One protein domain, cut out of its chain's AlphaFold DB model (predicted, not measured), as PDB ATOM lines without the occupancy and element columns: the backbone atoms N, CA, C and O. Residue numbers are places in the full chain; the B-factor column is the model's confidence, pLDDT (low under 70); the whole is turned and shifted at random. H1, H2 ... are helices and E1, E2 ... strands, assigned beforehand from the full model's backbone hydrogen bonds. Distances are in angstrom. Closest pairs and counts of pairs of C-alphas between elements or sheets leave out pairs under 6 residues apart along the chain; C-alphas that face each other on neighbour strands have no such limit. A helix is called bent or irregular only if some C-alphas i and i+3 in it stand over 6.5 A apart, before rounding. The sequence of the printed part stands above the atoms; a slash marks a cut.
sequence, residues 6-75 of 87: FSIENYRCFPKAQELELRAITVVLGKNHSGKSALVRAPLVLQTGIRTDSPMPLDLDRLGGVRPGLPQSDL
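AT A GLANCE: This is residues 6 to 75 of the 87 residues of an uncharacterized protein of Acrocarpospora corrugata (UniProt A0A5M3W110). What shape appears? There is little regular structure: one helix, H1, lies between a small strand hairpin, E1 and E2, and an unnamed tail, residues 51 to 75, that folds back on the other side. How large is it? The printed part has 70 residues, with 22 in named elements, ordered E1, E2, H1; the class is mixed, the sheet antiparallel. It is loose, with radius of gyration of the C-alphas 14.4 A and spans of 34 by 31 by 27 A.

IN THESE COORDINATES: Where are the strands? E1 is residues 6 to 8, from C-alpha 6 at (-29.471, -42.879, 33.889); E2 is 18 to 21. Where is the helix? H1, residues 36 to 50, is 22.6 A long, ending at (-31.256, -35.761, 22.486).

HOW THE PARTS SIT: How do E1 and E2 pair? This antiparallel hairpin has N 8 and O 18 within hydrogen-bond range at 2.9 A. And H1? Its closest C-alphas to E1, Ala 42 and Ile 8, are 7.7 A apart. It is only just irregular, C-alphas 40 and 43 being 6.7 A apart; 8 of 11 O i to N i+4 pairs are within range.

THE WHOLE: Any cut? The printed part has no cut; E2 to H1 is a long link. Where is confidence low? Residues 64 to 75 are under 70.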
ATOM      1  N   PHE A   6     -28.198 -43.515  34.212       93.94
ATOM      2  CA  PHE A   6     -29.471 -42.879  33.889       93.94
ATOM      3  C   PHE A   6     -30.512 -43.187  34.963       93.94
ATOM      4  O   PHE A   6     -30.402 -44.181  35.686       93.94
ATOM      5  N   SER A   7     -31.537 -42.346  35.044       95.00
ATOM      6  CA  SER A   7     -32.709 -42.581  35.876       95.00
ATOM      7  C   SER A   7     -33.974 -42.593  35.027       95.00
ATOM      8  O   SER A   7     -34.056 -41.945  33.982       95.00
ATOM      9  N   ILE A   8     -34.956 -43.378  35.462       94.81
ATOM     10  CA  ILE A   8     -36.290 -43.425  34.869       94.81
ATOM     11  C   ILE A   8     -37.339 -43.302  35.961       94.81
ATOM     12  O   ILE A   8     -37.242 -43.931  37.011       94.81
ATOM     13  N   GLU A   9     -38.368 -42.520  35.687       96.25
ATOM     14  CA  GLU A   9     -39.540 -42.361  36.538       96.25
ATOM     15  C   GLU A   9     -40.765 -42.204  35.641       96.25
ATOM     16  O   GLU A   9     -40.652 -41.714  34.516       96.25
ATOM     17  N   ASN A  10     -41.928 -42.662  36.111       95.25
ATOM     18  CA  ASN A  10     -43.186 -42.628  35.362       95.25
ATOM     19  C   ASN A  10     -43.076 -43.236  33.952       95.25
ATOM     20  O   ASN A  10     -43.782 -42.851  33.021       95.25
ATOM     21  N   TYR A  11     -42.190 -44.221  33.794       92.75
ATOM     22  CA  TYR A  11     -41.931 -44.874  32.521       92.75
ATOM     23  C   TYR A  11     -42.401 -46.327  32.569       92.75
ATOM     24  O   TYR A  11     -41.807 -47.185  33.225       92.75
ATOM     25  N   ARG A  12     -43.486 -46.616  31.844       91.81
ATOM     26  CA  ARG A  12     -44.140 -47.935  31.786       91.81
ATOM     27  C   ARG A  12     -44.409 -48.522  33.178       91.81
ATOM     28  O   ARG A  12     -45.303 -48.060  33.871       91.81
ATOM     29  N   CYS A  13     -43.669 -49.555  33.575       92.62
ATOM     30  CA  CYS A  13     -43.851 -50.278  34.835       92.62
ATOM     31  C   CYS A  13     -43.022 -49.710  36.001       92.62
ATOM     32  O   CYS A  13     -42.950 -50.348  37.048       92.62
ATOM     33  N   PHE A  14     -42.385 -48.547  35.830       94.56
ATOM     34  CA  PHE A  14     -41.572 -47.883  36.851       94.56
ATOM     35  C   PHE A  14     -42.280 -46.610  37.349       94.56
ATOM     36  O   PHE A  14     -42.022 -45.527  36.825       94.56
ATOM     37  N   PRO A  15     -43.197 -46.719  38.334       94.62
ATOM     38  CA  PRO A  15     -43.953 -45.575  38.858       94.62
ATOM     39  C   PRO A  15     -43.137 -44.685  39.804       94.62
ATOM     40  O   PRO A  15     -43.569 -43.596  40.148       94.62
ATOM     41  N   LYS A  16     -41.984 -45.169  40.270       96.75
ATOM     42  CA  LYS A  16     -41.046 -44.434  41.121       96.75
ATOM     43  C   LYS A  16     -39.711 -44.338  40.407       96.75
ATOM     44  O   LYS A  16     -39.388 -45.234  39.622       96.75
ATOM     45  N   ALA A  17     -38.938 -43.310  40.741       95.19
ATOM     46  CA  ALA A  17     -37.572 -43.167  40.272       95.19
ATOM     47  C   ALA A  17     -36.755 -44.453  40.500       95.19
ATOM     48  O   ALA A  17     -36.689 -44.996  41.606       95.19
ATOM     49  N   GLN A  18     -36.155 -44.942  39.421       93.75
ATOM     50  CA  GLN A  18     -35.177 -46.021  39.403       93.75
ATOM     51  C   GLN A  18     -33.906 -45.484  38.776       93.75
ATOM     52  O   GLN A  18     -33.937 -44.944  37.671       93.75
ATOM     53  N   GLU A  19     -32.799 -45.645  39.479       95.12
ATOM     54  CA  GLU A  19     -31.496 -45.193  39.029       95.12
ATOM     55  C   GLU A  19     -30.613 -46.392  38.710       95.12
ATOM     56  O   GLU A  19     -30.516 -47.333  39.498       95.12
ATOM     57  N   LEU A  20     -29.989 -46.366  37.534       93.75
ATOM     58  CA  LEU A  20     -29.089 -47.411  37.075       93.75
ATOM     59  C   LEU A  20     -27.726 -46.828  36.737       93.75
ATOM     60  O   LEU A  20     -27.612 -45.898  35.941       93.75
ATOM     61  N   GLU A  21     -26.690 -47.469  37.263       95.00
ATOM     62  CA  GLU A  21     -25.320 -47.298  36.798       95.00
ATOM     63  C   GLU A  21     -24.964 -48.422  35.825       95.00
ATOM     64  O   GLU A  21     -25.193 -49.605  36.088       95.00
ATOM     65  N   LEU A  22     -24.404 -48.044  34.679       94.25
ATOM     66  CA  LEU A  22     -23.944 -48.965  33.651       94.25
ATOM     67  C   LEU A  22     -22.434 -49.148  33.775       94.25
ATOM     68  O   LEU A  22     -21.670 -48.200  33.958       94.25
ATOM     69  N   ARG A  23     -21.999 -50.401  33.667       93.44
ATOM     70  CA  ARG A  23     -20.585 -50.785  33.622       93.44
ATOM     71  C   ARG A  23     -20.264 -51.272  32.212       93.44
ATOM     72  O   ARG A  23     -21.152 -51.378  31.372       93.44
ATOM     73  N   ALA A  24     -18.994 -51.586  31.952       91.56
ATOM     74  CA  ALA A  24     -18.555 -52.077  30.641       91.56
ATOM     75  C   ALA A  24     -19.392 -53.269  30.138       91.56
ATOM     76  O   ALA A  24     -19.674 -53.369  28.948       91.56
ATOM     77  N   ILE A  25     -19.821 -54.140  31.057       93.19
ATOM     78  CA  ILE A  25     -20.800 -55.196  30.809       93.19
ATOM     79  C   ILE A  25     -21.847 -55.123  31.922       93.19
ATOM     80  O   ILE A  25     -21.513 -55.234  33.102       93.19
ATOM     81  N   THR A  26     -23.112 -54.955  31.546       93.19
ATOM     82  CA  THR A  26     -24.250 -54.937  32.472       93.19
ATOM     83  C   THR A  26     -25.266 -55.986  32.037       93.19
ATOM     84  O   THR A  26     -25.721 -55.982  30.896       93.19
ATOM     85  N   VAL A  27     -25.638 -56.880  32.955       94.44
ATOM     86  CA  VAL A  27     -26.626 -57.939  32.713       94.44
ATOM     87  C   VAL A  27     -27.919 -57.597  33.446       94.44
ATOM     88  O   VAL A  27     -27.915 -57.384  34.656       94.44
ATOM     89  N   VAL A  28     -29.038 -57.559  32.718       93.25
ATOM     90  CA  VAL A  28     -30.365 -57.264  33.280       93.25
ATOM     91  C   VAL A  28     -31.119 -58.570  33.530       93.25
ATOM     92  O   VAL A  28     -31.537 -59.246  32.589       93.25
ATOM     93  N   LEU A  29     -31.328 -58.908  34.803       94.62
ATOM     94  CA  LEU A  29     -32.015 -60.129  35.242       94.62
ATOM     95  C   LEU A  29     -33.345 -59.812  35.934       94.62
ATOM     96  O   LEU A  29     -33.559 -58.715  36.444       94.62
ATOM     97  N   GLY A  30     -34.257 -60.784  35.952       92.94
ATOM     98  CA  GLY A  30     -35.556 -60.652  36.617       92.94
ATOM     99  C   GLY A  30     -36.648 -61.521  35.998       92.94
ATOM    100  O   GLY A  30     -36.499 -62.049  34.892       92.94
ATOM    101  N   LYS A  31     -37.778 -61.648  36.701       95.25
ATOM    102  CA  LYS A  31     -38.943 -62.428  36.248       95.25
ATOM    103  C   LYS A  31     -39.518 -61.890  34.936       95.25
ATOM    104  O   LYS A  31     -39.333 -60.724  34.580       95.25
ATOM    105  N   ASN A  32     -40.228 -62.728  34.185       91.56
ATOM    106  CA  ASN A  32     -40.989 -62.245  33.031       91.56
ATOM    107  C   ASN A  32     -41.966 -61.149  33.465       91.56
ATOM    108  O   ASN A  32     -42.479 -61.175  34.581       91.56
ATOM    109  N   HIS A  33     -42.134 -60.147  32.603       88.38
ATOM    110  CA  HIS A  33     -42.947 -58.953  32.866       88.38
ATOM    111  C   HIS A  33     -42.453 -58.033  34.000       88.38
ATOM    112  O   HIS A  33     -43.117 -57.054  34.307       88.38
ATOM    113  N   SER A  34     -41.252 -58.245  34.554       92.38
ATOM    114  CA  SER A  34     -40.671 -57.358  35.580       92.38
ATOM    115  C   SER A  34     -40.120 -56.025  35.046       92.38
ATOM    116  O   SER A  34     -39.415 -55.329  35.767       92.38
ATOM    117  N   GLY A  35     -40.345 -55.698  33.770       91.94
ATOM    118  CA  GLY A  35     -39.878 -54.439  33.182       91.94
ATOM    119  C   GLY A  35     -38.505 -54.458  32.512       91.94
ATOM    120  O   GLY A  35     -38.064 -53.417  32.042       91.94
ATOM    121  N   LYS A  36     -37.843 -55.616  32.384       94.56
ATOM    122  CA  LYS A  36     -36.502 -55.726  31.765       94.56
ATOM    123  C   LYS A  36     -36.430 -55.102  30.367       94.56
ATOM    124  O   LYS A  36     -35.570 -54.273  30.098       94.56
ATOM    125  N   SER A  37     -37.368 -55.460  29.490       92.31
ATOM    126  CA  SER A  37     -37.412 -54.921  28.126       92.31
ATOM    127  C   SER A  37     -37.729 -53.429  28.106       92.31
ATOM    128  O   SER A  37     -37.239 -52.718  27.236       92.31
ATOM    129  N   ALA A  38     -38.525 -52.936  29.061       92.62
ATOM    130  CA  ALA A  38     -38.762 -51.504  29.198       92.62
ATOM    131  C   ALA A  38     -37.462 -50.792  29.603       92.62
ATOM    132  O   ALA A  38     -37.077 -49.832  28.941       92.62
ATOM    133  N   LEU A  39     -36.758 -51.315  30.611       93.31
ATOM    134  CA  LEU A  39     -35.500 -50.774  31.123       93.31
ATOM    135  C   LEU A  39     -34.422 -50.675  30.037       93.31
ATOM    136  O   LEU A  39     -33.820 -49.622  29.871       93.31
ATOM    137  N   VAL A  40     -34.227 -51.737  29.251       91.50
ATOM    138  CA  VAL A  40     -33.234 -51.768  28.159       91.50
ATOM    139  C   VAL A  40     -33.617 -50.832  27.005       91.50
ATOM    140  O   VAL A  40     -32.743 -50.285  26.339       91.50
ATOM    141  N   ARG A  41     -34.915 -50.600  26.773       89.62
ATOM    142  CA  ARG A  41     -35.389 -49.666  25.736       89.62
ATOM    143  C   ARG A  41     -35.312 -48.199  26.152       89.62
ATOM    144  O   ARG A  41     -35.231 -47.351  25.271       89.62
ATOM    145  N   ALA A  42     -35.354 -47.882  27.446       91.06
ATOM    146  CA  ALA A  42     -35.388 -46.494  27.911       91.06
ATOM    147  C   ALA A  42     -34.204 -45.647  27.397       91.06
ATOM    148  O   ALA A  42     -34.464 -44.572  26.858       91.06
ATOM    149  N   PRO A  43     -32.941 -46.123  27.433       89.44
ATOM    150  CA  PRO A  43     -31.820 -45.407  26.825       89.44
ATOM    151  C   PRO A  43     -32.006 -45.078  25.340       89.44
ATOM    152  O   PRO A  43     -31.653 -43.984  24.910       89.44
ATOM    153  N   LEU A  44     -32.587 -45.999  24.564       86.50
ATOM    154  CA  LEU A  44     -32.839 -45.793  23.134       86.50
ATOM    155  C   LEU A  44     -33.897 -44.706  22.909       86.50
ATOM    156  O   LEU A  44     -33.728 -43.860  22.040       86.50
ATOM    157  N   VAL A  45     -34.956 -44.688  23.725       87.06
ATOM    158  CA  VAL A  45     -35.994 -43.640  23.685       87.06
ATOM    159  C   VAL A  45     -35.417 -42.280  24.079       87.06
ATOM    160  O   VAL A  45     -35.681 -41.280  23.425       87.06
ATOM    161  N   LEU A  46     -34.588 -42.221  25.119       86.69
ATOM    162  CA  LEU A  46     -33.927 -40.972  25.511       86.69
ATOM    163  C   LEU A  46     -33.003 -40.451  24.399       86.69
ATOM    164  O   LEU A  46     -32.948 -39.249  24.145       86.69
ATOM    165  N   GLN A  47     -32.325 -41.353  23.685       84.81
ATOM    166  CA  GLN A  47     -31.446 -40.995  22.575       84.81
ATOM    167  C   GLN A  47     -32.184 -40.299  21.421       84.81
ATOM    168  O   GLN A  47     -31.591 -39.432  20.776       84.81
ATOM    169  N   THR A  48     -33.458 -40.625  21.161       82.38
ATOM    170  CA  THR A  48     -34.225 -39.954  20.097       82.38
ATOM    171  C   THR A  48     -34.547 -38.502  20.436       82.38
ATOM    172  O   THR A  48     -34.637 -37.697  19.525       82.38
ATOM    173  N   GLY A  49     -34.694 -38.156  21.722       77.44
ATOM    174  CA  GLY A  49     -34.968 -36.780  22.160       77.44
ATOM    175  C   GLY A  49     -33.721 -35.895  22.273       77.44
ATOM    176  O   GLY A  49     -33.818 -34.677  22.177       77.44
ATOM    177  N   ILE A  50     -32.539 -36.493  22.462       78.25
ATOM    178  CA  ILE A  50     -31.256 -35.761  22.486       78.25
ATOM    179  C   ILE A  50     -30.841 -35.333  21.072       78.25
ATOM    180  O   ILE A  50     -30.167 -34.320  20.889       78.25
ATOM    181  N   ARG A  51     -31.213 -36.118  20.061       72.62
ATOM    182  CA  ARG A  51     -30.919 -35.817  18.665       72.62
ATOM    183  C   ARG A  51     -31.951 -34.843  18.104       72.62
ATOM    184  O   ARG A  51     -33.118 -35.178  17.965       72.62
ATOM    185  N   THR A  52     -31.497 -33.649  17.745       75.69
ATOM    186  CA  THR A  52     -32.336 -32.576  17.187       75.69
ATOM    187  C   THR A  52     -32.370 -32.569  15.656       75.69
ATOM    188  O   THR A  52     -32.892 -31.635  15.057       75.69
ATOM    189  N   ASP A  53     -31.808 -33.600  15.018       81.31
ATOM    190  CA  ASP A  53     -31.778 -33.777  13.561       81.31
ATOM    191  C   ASP A  53     -33.041 -34.459  13.008       81.31
ATOM    192  O   ASP A  53     -33.219 -34.552  11.793       81.31
ATOM    193  N   SER A  54     -33.919 -34.938  13.890       78.56
ATOM    194  CA  SER A  54     -35.164 -35.604  13.519       78.56
ATOM    195  C   SER A  54     -36.274 -34.586  13.230       78.56
ATOM    196  O   SER A  54     -36.508 -33.693  14.048       78.56
ATOM    197  N   PRO A  55     -37.036 -34.752  12.131       79.44
ATOM    198  CA  PRO A  55     -38.229 -33.946  11.869       79.44
ATOM    199  C   PRO A  55     -39.396 -34.289  12.812       79.44
ATOM    200  O   PRO A  55     -40.385 -33.562  12.857       79.44
ATOM    201  N   MET A  56     -39.297 -35.396  13.555       78.06
ATOM    202  CA  MET A  56     -40.324 -35.884  14.473       78.06
ATOM    203  C   MET A  56     -39.838 -35.807  15.929       78.06
ATOM    204  O   MET A  56     -38.686 -36.164  16.190       78.06
ATOM    205  N   PRO A  57     -40.709 -35.451  16.897       75.00
ATOM    206  CA  PRO A  57     -40.359 -35.426  18.323       75.00
ATOM    207  C   PRO A  57     -39.881 -36.779  18.872       75.00
ATOM    208  O   PRO A  57     -39.153 -36.836  19.860       75.00
ATOM    209  N   LEU A  58     -40.317 -37.873  18.243       76.38
ATOM    210  CA  LEU A  58     -39.914 -39.234  18.561       76.38
ATOM    211  C   LEU A  58     -39.701 -40.011  17.258       76.38
ATOM    212  O   LEU A  58     -40.652 -40.269  16.520       76.38
ATOM    213  N   ASP A  59     -38.453 -40.378  16.984       78.44
ATOM    214  CA  ASP A  59     -38.074 -41.183  15.821       78.44
ATOM    215  C   ASP A  59     -38.352 -42.668  16.105       78.44
ATOM    216  O   ASP A  59     -37.580 -43.363  16.774       78.44
ATOM    217  N   LEU A  60     -39.510 -43.142  15.642       74.81
ATOM    218  CA  LEU A  60     -39.967 -44.514  15.859       74.81
ATOM    219  C   LEU A  60     -39.186 -45.540  15.033       74.81
ATOM    220  O   LEU A  60     -39.048 -46.679  15.486       74.81
ATOM    221  N   ASP A  61     -38.638 -45.152  13.881       75.81
ATOM    222  CA  ASP A  61     -37.863 -46.053  13.022       75.81
ATOM    223  C   ASP A  61     -36.607 -46.532  13.762       75.81
ATOM    224  O   ASP A  61     -36.256 -47.714  13.740       75.81
ATOM    225  N   ARG A  62     -35.987 -45.642  14.548       70.88
ATOM    226  CA  ARG A  62     -34.844 -45.974  15.416       70.88
ATOM    227  C   ARG A  62     -35.206 -46.823  16.638       70.88
ATOM    228  O   ARG A  62     -34.322 -47.434  17.237       70.88
ATOM    229  N   LEU A  63     -36.484 -46.897  17.009       72.75
ATOM    230  CA  LEU A  63     -36.978 -47.695  18.137       72.75
ATOM    231  C   LEU A  63     -37.456 -49.097  17.725       72.75
ATOM    232  O   LEU A  63     -38.029 -49.818  18.549       72.75
ATOM    233  N   GLY A  64     -37.216 -49.492  16.469       67.31
ATOM    234  CA  GLY A  64     -37.735 -50.735  15.899       67.31
ATOM    235  C   GLY A  64     -39.243 -50.673  15.655       67.31
ATOM    236  O   GLY A  64     -39.922 -51.701  15.683       67.31
ATOM    237  N   GLY A  65     -39.775 -49.459  15.489       56.88
ATOM    238  CA  GLY A  65     -41.157 -49.219  15.136       56.88
ATOM    239  C   GLY A  65     -41.459 -49.817  13.772       56.88
ATOM    240  O   GLY A  65     -40.886 -49.434  12.758       56.88
ATOM    241  N   VAL A  66     -42.398 -50.757  13.770       52.19
ATOM    242  CA  VAL A  66     -43.256 -51.055  12.625       52.19
ATOM    243  C   VAL A  66     -43.650 -49.728  11.980       52.19
ATOM    244  O   VAL A  66     -44.231 -48.877  12.660       52.19
ATOM    245  N   ARG A  67     -43.328 -49.538  10.694       47.91
ATOM    246  CA  ARG A  67     -43.813 -48.368   9.953       47.91
ATOM    247  C   ARG A  67     -45.336 -48.341  10.100       47.91
ATOM    248  O   ARG A  67     -45.960 -49.365   9.806       47.91
ATOM    249  N   PRO A  68     -45.949 -47.238  10.559       43.94
ATOM    250  CA  PRO A  68     -47.401 -47.148  10.628       43.94
ATOM    251  C   PRO A  68     -47.995 -47.491   9.252       43.94
ATOM    252  O   PRO A  68     -47.747 -46.780   8.283       43.94
ATOM    253  N   GLY A  69     -48.707 -48.620   9.155       53.47
ATOM    254  CA  GLY A  69     -49.286 -49.127   7.902       53.47
ATOM    255  C   GLY A  69     -48.637 -50.379   7.292       53.47
ATOM    256  O   GLY A  69     -49.179 -50.884   6.314       53.47
ATOM    257  N   LEU A  70     -47.543 -50.920   7.849       48.38
ATOM    258  CA  LEU A  70     -46.980 -52.205   7.401       48.38
ATOM    259  C   LEU A  70     -47.335 -53.357   8.361       48.38
ATOM    260  O   LEU A  70     -47.160 -53.217   9.574       48.38
ATOM    261  N   PRO A  71     -47.824 -54.504   7.856       53.12
ATOM    262  CA  PRO A  71     -48.125 -55.663   8.686       53.12
ATOM    263  C   PRO A  71     -46.844 -56.285   9.259       53.12
ATOM    264  O   PRO A  71     -45.790 -56.322   8.628       53.12
ATOM    265  N   GLN A  72     -46.943 -56.826  10.477       54.75
ATOM    266  CA  GLN A  72     -45.809 -57.377  11.231       54.75
ATOM    267  C   GLN A  72     -45.098 -58.556  10.535       54.75
ATOM    268  O   GLN A  72     -43.956 -58.867  10.869       54.75
ATOM    269  N   SER A  73     -45.739 -59.183   9.545       59.12
ATOM    270  CA  SER A  73     -45.148 -60.209   8.677       59.12
ATOM    271  C   SER A  73     -43.988 -59.698   7.819       59.12
ATOM    272  O   SER A  73     -43.136 -60.493   7.428       59.12
ATOM    273  N   ASP A  74     -43.927 -58.394   7.552       57.22
ATOM    274  CA  ASP A  74     -42.929 -57.800   6.656       57.22
ATOM    275  C   ASP A  74     -41.728 -57.204   7.404       57.22
ATOM    276  O   ASP A  74     -40.782 -56.729   6.784       57.22
ATOM    277  N   LEU A  75     -41.717 -57.284   8.740       53.91
ATOM    278  CA  LEU A  75     -40.655 -56.726   9.586       53.91
ATOM    279  C   LEU A  75     -39.323 -57.495   9.508       53.91
ATOM    280  O   LEU A  75     -38.292 -56.976   9.925       53.91
TER     281      LEU A  75